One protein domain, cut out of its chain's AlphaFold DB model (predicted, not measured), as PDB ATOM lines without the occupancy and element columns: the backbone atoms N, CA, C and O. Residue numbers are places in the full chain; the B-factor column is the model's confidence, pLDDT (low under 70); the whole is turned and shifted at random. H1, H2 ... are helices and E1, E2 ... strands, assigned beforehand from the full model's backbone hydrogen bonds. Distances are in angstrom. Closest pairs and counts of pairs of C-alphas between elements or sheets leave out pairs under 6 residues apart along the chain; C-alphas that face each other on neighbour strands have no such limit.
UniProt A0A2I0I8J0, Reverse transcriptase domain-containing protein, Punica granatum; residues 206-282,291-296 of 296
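What this domain is: This is residues 206 to 282 and 291 to 296 of the 296 residues of the protein "Reverse transcriptase domain-containing protein" of Punica granatum (UniProt A0A2I0I8J0). Expect little regular structure: a body of winding loops, residues 206 to 267, holds three short, separate helices, H1, H2 and H3, and a tail, residues 268 to 282 and 291 to 296, lies at one end. The printed part has 83 residues, 19 in named elements, ordered H1, H2, H3, E1; the class is mostly helix. It is compact, with a radius of gyration of the C-alphas of 12.9 A, spanning 35 by 35 by 22 A.

How they stand to each other: After residues 206 to 226, find H1, residues 227 to 230. A tight link leads to H2, residues 234 to 237, apart from H1. A long link leads to H3, residues 255 to 262, apart from both. E1, residues 293 to 295, pairs with no named strand and is apart from the helices. H3 has every O i to N i+4 pair within hydrogen-bond range; H1 and H2 are too short for one.

Where its parts are: Find H1 beginning at C-alpha 227, (-26.872, 44.895, 28.805). H3 runs 10.4 A from C-alpha 255, (-30.858, 22.625, 26.247). E1 ends at C-alpha 295, (-18.887, 21.792, 49.851).

The domain as a whole: Residues 283 to 290 are not printed; C-alphas 282 and 291 are 16.9 A apart. Residues 212 to 213, 268 to 282 and 291 to 296 have pLDDT under 70.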
ATOM      1  N   TRP A 206     -23.506  36.043  33.265       85.56
ATOM      2  CA  TRP A 206     -23.248  35.889  31.832       85.56
ATOM      3  C   TRP A 206     -21.768  35.967  31.468       85.56
ATOM      4  O   TRP A 206     -21.324  35.285  30.542       85.56
ATOM      5  N   GLU A 207     -21.009  36.794  32.184       79.62
ATOM      6  CA  GLU A 207     -19.666  37.215  31.775       79.62
ATOM      7  C   GLU A 207     -18.535  36.429  32.441       79.62
ATOM      8  O   GLU A 207     -17.469  36.279  31.842       79.62
ATOM      9  N   ASP A 208     -18.756  35.902  33.647       75.44
ATOM     10  CA  ASP A 208     -17.728  35.158  34.369       75.44
ATOM     11  C   ASP A 208     -17.825  33.648  34.106       75.44
ATOM     12  O   ASP A 208     -18.886  33.081  33.837       75.44
ATOM     13  N   MET A 209     -16.688  32.960  34.222       73.94
ATOM     14  CA  MET A 209     -16.625  31.499  34.140       73.94
ATOM     15  C   MET A 209     -16.887  30.857  35.502       73.94
ATOM     16  O   MET A 209     -15.958  30.507  36.228       73.94
ATOM     17  N   TRP A 210     -18.161  30.688  35.841       74.19
ATOM     18  CA  TRP A 210     -18.585  30.023  37.079       74.19
ATOM     19  C   TRP A 210     -19.083  28.584  36.868       74.19
ATOM     20  O   TRP A 210     -19.220  27.838  37.837       74.19
ATOM     21  N   ILE A 211     -19.305  28.165  35.615       74.12
ATOM     22  CA  ILE A 211     -19.673  26.786  35.261       74.12
ATOM     23  C   ILE A 211     -18.409  25.986  34.893       74.12
ATOM     24  O   ILE A 211     -17.612  26.440  34.066       74.12
ATOM     25  N   PRO A 212     -18.212  24.770  35.434       64.81
ATOM     26  CA  PRO A 212     -16.995  23.989  35.212       64.81
ATOM     27  C   PRO A 212     -16.800  23.595  33.747       64.81
ATOM     28  O   PRO A 212     -17.706  23.051  33.120       64.81
ATOM     29  N   ASN A 213     -15.587  23.794  33.215       66.94
ATOM     30  CA  ASN A 213     -15.233  23.493  31.817       66.94
ATOM     31  C   ASN A 213     -16.181  24.142  30.788       66.94
ATOM     32  O   ASN A 213     -16.376  23.619  29.690       66.94
ATOM     33  N   CYS A 214     -16.781  25.274  31.151       72.06
ATOM     34  CA  CYS A 214     -17.702  26.011  30.312       72.06
ATOM     35  C   CYS A 214     -17.164  27.428  30.114       72.06
ATOM     36  O   CYS A 214     -16.707  28.068  31.060       72.06
ATOM     37  N   ARG A 215     -17.217  27.922  28.876       77.69
ATOM     38  CA  ARG A 215     -16.977  29.343  28.589       77.69
ATOM     39  C   ARG A 215     -18.094  30.197  29.214       77.69
ATOM     40  O   ARG A 215     -19.144  29.633  29.533       77.69
ATOM     41  N   PRO A 216     -17.912  31.524  29.368       83.88
ATOM     42  CA  PRO A 216     -18.978  32.381  29.877       83.88
ATOM     43  C   PRO A 216     -20.278  32.162  29.103       83.88
ATOM     44  O   PRO A 216     -20.248  32.005  27.876       83.88
ATOM     45  N   LEU A 217     -21.405  32.133  29.817       86.12
ATOM     46  CA  LEU A 217     -22.718  31.854  29.230       86.12
ATOM     47  C   LEU A 217     -23.080  32.846  28.121       86.12
ATOM     48  O   LEU A 217     -23.804  32.482  27.202       86.12
ATOM     49  N   LEU A 218     -22.514  34.057  28.147       87.19
ATOM     50  CA  LEU A 218     -22.664  35.049  27.082       87.19
ATOM     51  C   LEU A 218     -22.222  34.522  25.704       87.19
ATOM     52  O   LEU A 218     -22.821  34.866  24.696       87.19
ATOM     53  N   TYR A 219     -21.212  33.650  25.639       85.00
ATOM     54  CA  TYR A 219     -20.780  33.019  24.380       85.00
ATOM     55  C   TYR A 219     -21.631  31.805  23.987       85.00
ATOM     56  O   TYR A 219     -21.403  31.187  22.943       85.00
ATOM     57  N   LEU A 220     -22.528  31.371  24.865       84.81
ATOM     58  CA  LEU A 220     -23.445  30.256  24.649       84.81
ATOM     59  C   LEU A 220     -24.881  30.740  24.436       84.81
ATOM     60  O   LEU A 220     -25.750  29.916  24.159       84.81
ATOM     61  N   SER A 221     -25.132  32.048  24.543       86.31
ATOM     62  CA  SER A 221     -26.465  32.591  24.373       86.31
ATOM     63  C   SER A 221     -26.903  32.494  22.911       86.31
ATOM     64  O   SER A 221     -26.187  32.893  21.993       86.31
ATOM     65  N   GLN A 222     -28.102  31.962  22.681       85.50
ATOM     66  CA  GLN A 222     -28.704  31.875  21.345       85.50
ATOM     67  C   GLN A 222     -29.199  33.234  20.838       85.50
ATOM     68  O   GLN A 222     -29.446  33.416  19.648       85.50
ATOM     69  N   ARG A 223     -29.385  34.180  21.759       84.56
ATOM     70  CA  ARG A 223     -29.899  35.527  21.519       84.56
ATOM     71  C   ARG A 223     -29.007  36.544  22.206       84.56
ATOM     72  O   ARG A 223     -28.255  36.205  23.124       84.56
ATOM     73  N   GLU A 224     -29.115  37.793  21.779       85.19
ATOM     74  CA  GLU A 224     -28.416  38.877  22.446       85.19
ATOM     75  C   GLU A 224     -28.992  39.082  23.855       85.19
ATOM     76  O   GLU A 224     -30.188  39.306  24.043       85.19
ATOM     77  N   VAL A 225     -28.129  38.957  24.863       86.56
ATOM     78  CA  VAL A 225     -28.500  39.204  26.259       86.56
ATOM     79  C   VAL A 225     -28.560  40.721  26.471       86.56
ATOM     80  O   VAL A 225     -27.582  41.394  26.130       86.56
ATOM     81  N   PRO A 226     -29.646  41.283  27.029       86.88
ATOM     82  CA  PRO A 226     -29.734  42.705  27.352       86.88
ATOM     83  C   PRO A 226     -28.569  43.178  28.240       86.88
ATOM     84  O   PRO A 226     -28.213  42.455  29.176       86.88
ATOM     85  N   PRO A 227     -27.988  44.373  28.008       82.00
ATOM     86  CA  PRO A 227     -26.872  44.895  28.805       82.00
ATOM     87  C   PRO A 227     -27.151  44.902  30.313       82.00
ATOM     88  O   PRO A 227     -26.292  44.499  31.095       82.00
ATOM     89  N   ASP A 228     -28.382  45.240  30.702       84.38
ATOM     90  CA  ASP A 228     -28.830  45.285  32.098       84.38
ATOM     91  C   ASP A 228     -28.797  43.914  32.787       84.38
ATOM     92  O   ASP A 228     -28.649  43.832  34.003       84.38
ATOM     93  N   LEU A 229     -28.914  42.820  32.023       83.69
ATOM     94  CA  LEU A 229     -28.833  41.456  32.548       83.69
ATOM     95  C   LEU A 229     -27.395  40.926  32.578       83.69
ATOM     96  O   LEU A 229     -27.086  40.108  33.443       83.69
ATOM     97  N   ARG A 230     -26.506  41.385  31.681       83.38
ATOM     98  CA  ARG A 230     -25.124  40.869  31.554       83.38
ATOM     99  C   ARG A 230     -24.308  41.060  32.832       83.38
ATOM    100  O   ARG A 230     -23.595  40.145  33.246       83.38
ATOM    101  N   GLY A 231     -24.462  42.223  33.465       81.19
ATOM    102  CA  GLY A 231     -23.735  42.595  34.677       81.19
ATOM    103  C   GLY A 231     -24.283  41.988  35.970       81.19
ATOM    104  O   GLY A 231     -23.650  42.141  37.015       81.19
ATOM    105  N   ARG A 232     -25.441  41.313  35.930       86.69
ATOM    106  CA  ARG A 232     -26.107  40.844  37.150       86.69
ATOM    107  C   ARG A 232     -25.350  39.678  37.794       86.69
ATOM    108  O   ARG A 232     -24.867  38.779  37.091       86.69
ATOM    109  N   PRO A 233     -25.248  39.670  39.130       84.62
ATOM    110  CA  PRO A 233     -24.604  38.600  39.864       84.62
ATOM    111  C   PRO A 233     -25.431  37.312  39.797       84.62
ATOM    112  O   PRO A 233     -26.656  37.344  39.683       84.62
ATOM    113  N   VAL A 234     -24.769  36.158  39.894       84.25
ATOM    114  CA  VAL A 234     -25.410  34.834  39.813       84.25
ATOM    115  C   VAL A 234     -26.553  34.668  40.822       84.25
ATOM    116  O   VAL A 234     -27.547  34.016  40.516       84.25
ATOM    117  N   MET A 235     -26.446  35.275  42.007       82.31
ATOM    118  CA  MET A 235     -27.470  35.179  43.054       82.31
ATOM    119  C   MET A 235     -28.841  35.725  42.647       82.31
ATOM    120  O   MET A 235     -29.856  35.267  43.159       82.31
ATOM    121  N   GLU A 236     -28.886  36.672  41.709       85.75
ATOM    122  CA  GLU A 236     -30.140  37.260  41.229       85.75
ATOM    123  C   GLU A 236     -30.895  36.342  40.255       85.75
ATOM    124  O   GLU A 236     -32.040  36.616  39.901       85.75
ATOM    125  N   PHE A 237     -30.270  35.232  39.852       87.38
ATOM    126  CA  PHE A 237     -30.863  34.187  39.018       87.38
ATOM    127  C   PHE A 237     -31.313  32.971  39.843       87.38
ATOM    128  O   PHE A 237     -31.612  31.915  39.283       87.38
ATOM    129  N   VAL A 238     -31.372  33.108  41.170       86.62
ATOM    130  CA  VAL A 238     -31.902  32.107  42.104       86.62
ATOM    131  C   VAL A 238     -33.251  32.586  42.638       86.62
ATOM    132  O   VAL A 238     -33.461  33.779  42.853       86.62
ATOM    133  N   ASP A 239     -34.193  31.666  42.807       85.81
ATOM    134  CA  ASP A 239     -35.504  31.945  43.379       85.81
ATOM    135  C   ASP A 239     -35.463  32.041  44.919       85.81
ATOM    136  O   ASP A 239     -34.459  31.759  45.578       85.81
ATOM    137  N   VAL A 240     -36.593  32.421  45.518       81.06
ATOM    138  CA  VAL A 240     -36.745  32.517  46.982       81.06
ATOM    139  C   VAL A 240     -36.595  31.172  47.707       81.06
ATOM    140  O   VAL A 240     -36.363  31.155  48.915       81.06
ATOM    141  N   ASN A 241     -36.694  30.054  46.986       80.44
ATOM    142  CA  ASN A 241     -36.564  28.699  47.518       80.44
ATOM    143  C   ASN A 241     -35.118  28.171  47.429       80.44
ATOM    144  O   ASN A 241     -34.846  27.051  47.863       80.44
ATOM    145  N   GLY A 242     -34.182  28.951  46.876       78.19
ATOM    146  CA  GLY A 242     -32.789  28.545  46.694       78.19
ATOM    147  C   GLY A 242     -32.554  27.630  45.486       78.19
ATOM    148  O   GLY A 242     -31.561  26.904  45.465       78.19
ATOM    149  N   SER A 243     -33.458  27.635  44.503       85.12
ATOM    150  CA  SER A 243     -33.344  26.923  43.223       85.12
ATOM    151  C   SER A 243     -33.083  27.891  42.068       85.12
ATOM    152  O   SER A 243     -33.371  29.080  42.158       85.12
ATOM    153  N   TRP A 244     -32.527  27.406  40.954       88.50
ATOM    154  CA  TRP A 244     -32.348  28.239  39.761       88.50
ATOM    155  C   TRP A 244     -33.692  28.779  39.260       88.50
ATOM    156  O   TRP A 244     -34.622  28.013  39.010       88.50
ATOM    157  N   ASN A 245     -33.776  30.092  39.060       90.25
ATOM    158  CA  ASN A 245     -34.949  30.736  38.487       90.25
ATOM    159  C   ASN A 245     -34.900  30.646  36.956       90.25
ATOM    160  O   ASN A 245     -34.543  31.602  36.265       90.25
ATOM    161  N   TRP A 246     -35.241  29.469  36.428       88.94
ATOM    162  CA  TRP A 246     -35.175  29.174  34.995       88.94
ATOM    163  C   TRP A 246     -35.968  30.161  34.139       88.94
ATOM    164  O   TRP A 246     -35.494  30.535  33.073       88.94
ATOM    165  N   ASN A 247     -37.095  30.669  34.645       87.38
ATOM    166  CA  ASN A 247     -37.947  31.632  33.939       87.38
ATOM    167  C   ASN A 247     -37.223  32.939  33.573       87.38
ATOM    168  O   ASN A 247     -37.675  33.666  32.697       87.38
ATOM    169  N   VAL A 248     -36.121  33.267  34.255       86.75
ATOM    170  CA  VAL A 248     -35.375  34.518  34.043       86.75
ATOM    171  C   VAL A 248     -34.352  34.402  32.917       86.75
ATOM    172  O   VAL A 248     -33.964  35.425  32.361       86.75
ATOM    173  N   PHE A 249     -33.878  33.197  32.587       87.81
ATOM    174  CA  PHE A 249     -32.740  33.039  31.672       87.81
ATOM    175  C   PHE A 249     -32.807  31.833  30.720       87.81
ATOM    176  O   PHE A 249     -31.933  31.709  29.859       87.81
ATOM    177  N   SER A 250     -33.819  30.964  30.823       87.94
ATOM    178  CA  SER A 250     -33.982  29.788  29.950       87.94
ATOM    179  C   SER A 250     -34.048  30.156  28.473       87.94
ATOM    180  O   SER A 250     -33.497  29.447  27.640       87.94
ATOM    181  N   ASP A 251     -34.657  31.297  28.152       89.56
ATOM    182  CA  ASP A 251     -34.932  31.718  26.773       89.56
ATOM    183  C   ASP A 251     -33.674  32.087  25.976       89.56
ATOM    184  O   ASP A 251     -33.706  32.178  24.746       89.56
ATOM    185  N   TRP A 252     -32.555  32.310  26.667       89.81
ATOM    186  CA  TRP A 252     -31.278  32.651  26.049       89.81
ATOM    187  C   TRP A 252     -30.356  31.443  25.904       89.81
ATOM    188  O   TRP A 252     -29.374  31.545  25.173       89.81
ATOM    189  N   LEU A 253     -30.634  30.317  26.568       89.62
ATOM    190  CA  LEU A 253     -29.752  29.150  26.597       89.62
ATOM    191  C   LEU A 253     -30.356  27.965  25.846       89.62
ATOM    192  O   LEU A 253     -31.544  27.679  25.920       89.62
ATOM    193  N   ASP A 254     -29.499  27.218  25.155       88.25
ATOM    194  CA  ASP A 254     -29.884  25.941  24.573       88.25
ATOM    195  C   ASP A 254     -30.012  24.850  25.652       88.25
ATOM    196  O   ASP A 254     -29.490  24.969  26.766       88.25
ATOM    197  N   HIS A 255     -30.662  23.735  25.310       83.62
ATOM    198  CA  HIS A 255     -30.858  22.625  26.247       83.62
ATOM    199  C   HIS A 255     -29.535  22.079  26.812       83.62
ATOM    200  O   HIS A 255     -29.465  21.741  27.994       83.62
ATOM    201  N   SER A 256     -28.455  22.064  26.017       86.12
ATOM    202  CA  SER A 256     -27.140  21.629  26.495       86.12
ATOM    203  C   SER A 256     -26.565  22.580  27.548       86.12
ATOM    204  O   SER A 256     -26.047  22.124  28.570       86.12
ATOM    205  N   SER A 257     -26.668  23.897  27.348       86.44
ATOM    206  CA  SER A 257     -26.184  24.882  28.324       86.44
ATOM    207  C   SER A 257     -27.045  24.923  29.585       86.44
ATOM    208  O   SER A 257     -26.493  25.051  30.677       86.44
ATOM    209  N   MET A 258     -28.362  24.724  29.472       86.94
ATOM    210  CA  MET A 258     -29.245  24.601  30.639       86.94
ATOM    211  C   MET A 258     -28.872  23.405  31.519       86.94
ATOM    212  O   MET A 258     -28.785  23.547  32.737       86.94
ATOM    213  N   LEU A 259     -28.562  22.247  30.922       83.69
ATOM    214  CA  LEU A 259     -28.081  21.086  31.679       83.69
ATOM    215  C   LEU A 259     -26.769  21.390  32.411       83.69
ATOM    216  O   LEU A 259     -26.602  20.985  33.557       83.69
ATOM    217  N   LYS A 260     -25.859  22.156  31.800       82.75
ATOM    218  CA  LYS A 260     -24.624  22.582  32.477       82.75
ATOM    219  C   LYS A 260     -24.910  23.490  33.673       82.75
ATOM    220  O   LYS A 260     -24.307  23.287  34.721       82.75
ATOM    221  N   VAL A 261     -25.846  24.433  33.555       84.69
ATOM    222  CA  VAL A 261     -26.287  25.260  34.695       84.69
ATOM    223  C   VAL A 261     -26.894  24.386  35.796       84.69
ATOM    224  O   VAL A 261     -26.541  24.542  36.962       84.69
ATOM    225  N   ALA A 262     -27.725  23.404  35.435       84.12
ATOM    226  CA  ALA A 262     -28.399  22.519  36.387       84.12
ATOM    227  C   ALA A 262     -27.427  21.640  37.193       84.12
ATOM    228  O   ALA A 262     -27.744  21.238  38.309       84.12
ATOM    229  N   THR A 263     -26.235  21.355  36.654       75.62
ATOM    230  CA  THR A 263     -25.187  20.617  37.384       75.62
ATOM    231  C   THR A 263     -24.484  21.439  38.463       75.62
ATOM    232  O   THR A 263     -23.751  20.873  39.274       75.62
ATOM    233  N   VAL A 264     -24.682  22.759  38.481       76.25
ATOM    234  CA  VAL A 264     -24.102  23.643  39.491       76.25
ATOM    235  C   VAL A 264     -25.137  23.912  40.575       76.25
ATOM    236  O   VAL A 264     -26.278  24.269  40.286       76.25
ATOM    237  N   VAL A 265     -24.732  23.752  41.834       77.69
ATOM    238  CA  VAL A 265     -25.608  24.032  42.977       77.69
ATOM    239  C   VAL A 265     -25.881  25.545  43.038       77.69
ATOM    240  O   VAL A 265     -24.912  26.315  43.024       77.69
ATOM    241  N   PRO A 266     -27.154  25.984  43.109       80.31
ATOM    242  CA  PRO A 266     -27.491  27.398  43.226       80.31
ATOM    243  C   PRO A 266     -26.863  28.036  44.474       80.31
ATOM    244  O   PRO A 266     -26.798  27.387  45.528       80.31
ATOM    245  N   PRO A 267     -26.422  29.303  44.393       75.69
ATOM    246  CA  PRO A 267     -25.896  30.012  45.550       75.69
ATOM    247  C   PRO A 267     -26.933  30.188  46.661       75.69
ATOM    248  O   PRO A 267     -28.118  30.401  46.415       75.69
ATOM    249  N   LYS A 268     -26.460  30.137  47.910       69.06
ATOM    250  CA  LYS A 268     -27.279  30.322  49.116       69.06
ATOM    251  C   LYS A 268     -26.850  31.595  49.835       69.06
ATOM    252  O   LYS A 268     -25.697  31.721  50.246       69.06
ATOM    253  N   ALA A 269     -27.793  32.512  50.057       57.53
ATOM    254  CA  ALA A 269     -27.535  33.799  50.715       57.53
ATOM    255  C   ALA A 269     -26.933  33.662  52.134       57.53
ATOM    256  O   ALA A 269     -26.187  34.532  52.588       57.53
ATOM    257  N   SER A 270     -27.210  32.544  52.818       54.62
ATOM    258  CA  SER A 270     -26.708  32.237  54.163       54.62
ATOM    259  C   SER A 270     -25.256  31.745  54.217       54.62
ATOM    260  O   SER A 270     -24.690  31.695  55.306       54.62
ATOM    261  N   MET A 271     -24.622  31.394  53.090       49.31
ATOM    262  CA  MET A 271     -23.217  30.963  53.089       49.31
ATOM    263  C   MET A 271     -22.279  32.177  53.144       49.31
ATOM    264  O   MET A 271     -22.450  33.138  52.401       49.31
ATOM    265  N   GLU A 272     -21.274  32.161  54.024       43.44
ATOM    266  CA  GLU A 272     -20.227  33.192  54.066       43.44
ATOM    267  C   GLU A 272     -19.306  33.113  52.832       43.44
ATOM    268  O   GLU A 272     -18.970  32.031  52.348       43.44
ATOM    269  N   THR A 273     -18.831  34.267  52.358       38.53
ATOM    270  CA  THR A 273     -18.033  34.499  51.131       38.53
ATOM    271  C   THR A 273     -16.766  33.652  50.957       38.53
ATOM    272  O   THR A 273     -16.225  33.589  49.856       38.53
ATOM    273  N   ALA A 274     -16.254  33.020  52.010       33.84
ATOM    274  CA  ALA A 274     -14.873  32.536  52.055       33.84
ATOM    275  C   ALA A 274     -14.705  31.015  51.918       33.84
ATOM    276  O   ALA A 274     -13.634  30.472  52.187       33.84
ATOM    277  N   SER A 275     -15.738  30.298  51.504       34.09
ATOM    278  CA  SER A 275     -15.524  28.977  50.940       34.09
ATOM    279  C   SER A 275     -15.192  29.249  49.462       34.09
ATOM    280  O   SER A 275     -16.074  29.767  48.801       34.09
ATOM    281  N   CYS A 276     -13.973  29.009  48.940       33.69
ATOM    282  CA  CYS A 276     -13.710  28.934  47.489       33.69
ATOM    283  C   CYS A 276     -12.584  27.894  47.083       33.69
ATOM    284  O   CYS A 276     -11.438  28.106  47.442       33.69
ATOM    285  N   VAL A 277     -12.872  26.815  46.318       33.97
ATOM    286  CA  VAL A 277     -12.102  25.761  45.626       33.97
ATOM    287  C   VAL A 277     -12.701  25.489  44.217       33.97
ATOM    288  O   VAL A 277     -13.854  25.080  44.126       33.97
ATOM    289  N   GLY A 278     -11.912  25.598  43.133       28.39
ATOM    290  CA  GLY A 278     -12.277  25.187  41.757       28.39
ATOM    291  C   GLY A 278     -11.205  24.320  41.060       28.39
ATOM    292  O   GLY A 278     -10.031  24.361  41.424       28.39
ATOM    293  N   ARG A 279     -11.582  23.523  40.040       30.58
ATOM    294  CA  ARG A 279     -10.703  22.598  39.281       30.58
ATOM    295  C   ARG A 279     -10.912  22.587  37.746       30.58
ATOM    296  O   ARG A 279     -11.554  21.678  37.239       30.58
ATOM    297  N   ARG A 280     -10.286  23.513  37.002       30.97
ATOM    298  CA  ARG A 280      -9.565  23.322  35.702       30.97
ATOM    299  C   ARG A 280      -9.431  24.659  34.958       30.97
ATOM    300  O   ARG A 280     -10.387  25.142  34.372       30.97
ATOM    301  N   MET A 281      -8.213  25.199  34.920       30.14
ATOM    302  CA  MET A 281      -7.769  26.135  33.881       30.14
ATOM    303  C   MET A 281      -6.619  25.463  33.133       30.14
ATOM    304  O   MET A 281      -5.509  25.365  33.653       30.14
ATOM    305  N   LEU A 282      -6.919  24.963  31.936       26.95
ATOM    306  CA  LEU A 282      -5.950  24.815  30.857       26.95
ATOM    307  C   LEU A 282      -6.182  26.001  29.916       26.95
ATOM    308  O   LEU A 282      -7.290  26.197  29.427       26.95
ATOM    309  N   LEU A 291     -12.962  33.212  42.817       36.47
ATOM    310  CA  LEU A 291     -14.317  32.769  43.174       36.47
ATOM    311  C   LEU A 291     -14.383  31.240  43.025       36.47
ATOM    312  O   LEU A 291     -13.502  30.694  42.372       36.47
ATOM    313  N   ILE A 292     -15.426  30.590  43.569       35.97
ATOM    314  CA  ILE A 292     -15.826  29.150  43.476       35.97
ATOM    315  C   ILE A 292     -15.467  28.355  44.725       35.97
ATOM    316  O   ILE A 292     -14.272  28.329  44.904       35.97
ATOM    317  N   CYS A 293     -16.374  27.624  45.442       33.28
ATOM    318  CA  CYS A 293     -16.104  26.596  46.505       33.28
ATOM    319  C   CYS A 293     -16.480  25.137  46.259       33.28
ATOM    320  O   CYS A 293     -17.444  24.847  45.566       33.28
ATOM    321  N   CYS A 294     -15.794  24.244  46.990       27.83
ATOM    322  CA  CYS A 294     -16.250  22.913  47.381       27.83
ATOM    323  C   CYS A 294     -17.023  22.948  48.710       27.83
ATOM    324  O   CYS A 294     -16.485  23.370  49.736       27.83
ATOM    325  N   SER A 295     -18.241  22.419  48.695       28.11
ATOM    326  CA  SER A 295     -18.887  21.792  49.851       28.11
ATOM    327  C   SER A 295     -18.773  20.274  49.682       28.11
ATOM    328  O   SER A 295     -19.022  19.779  48.582       28.11
ATOM    329  N   VAL A 296     -18.367  19.566  50.738       27.55
ATOM    330  CA  VAL A 296     -18.574  18.112  50.877       27.55
ATOM    331  C   VAL A 296     -19.828  17.920  51.709       27.55
ATOM    332  O   VAL A 296     -19.963  18.691  52.688       27.55
TER     333      VAL A 296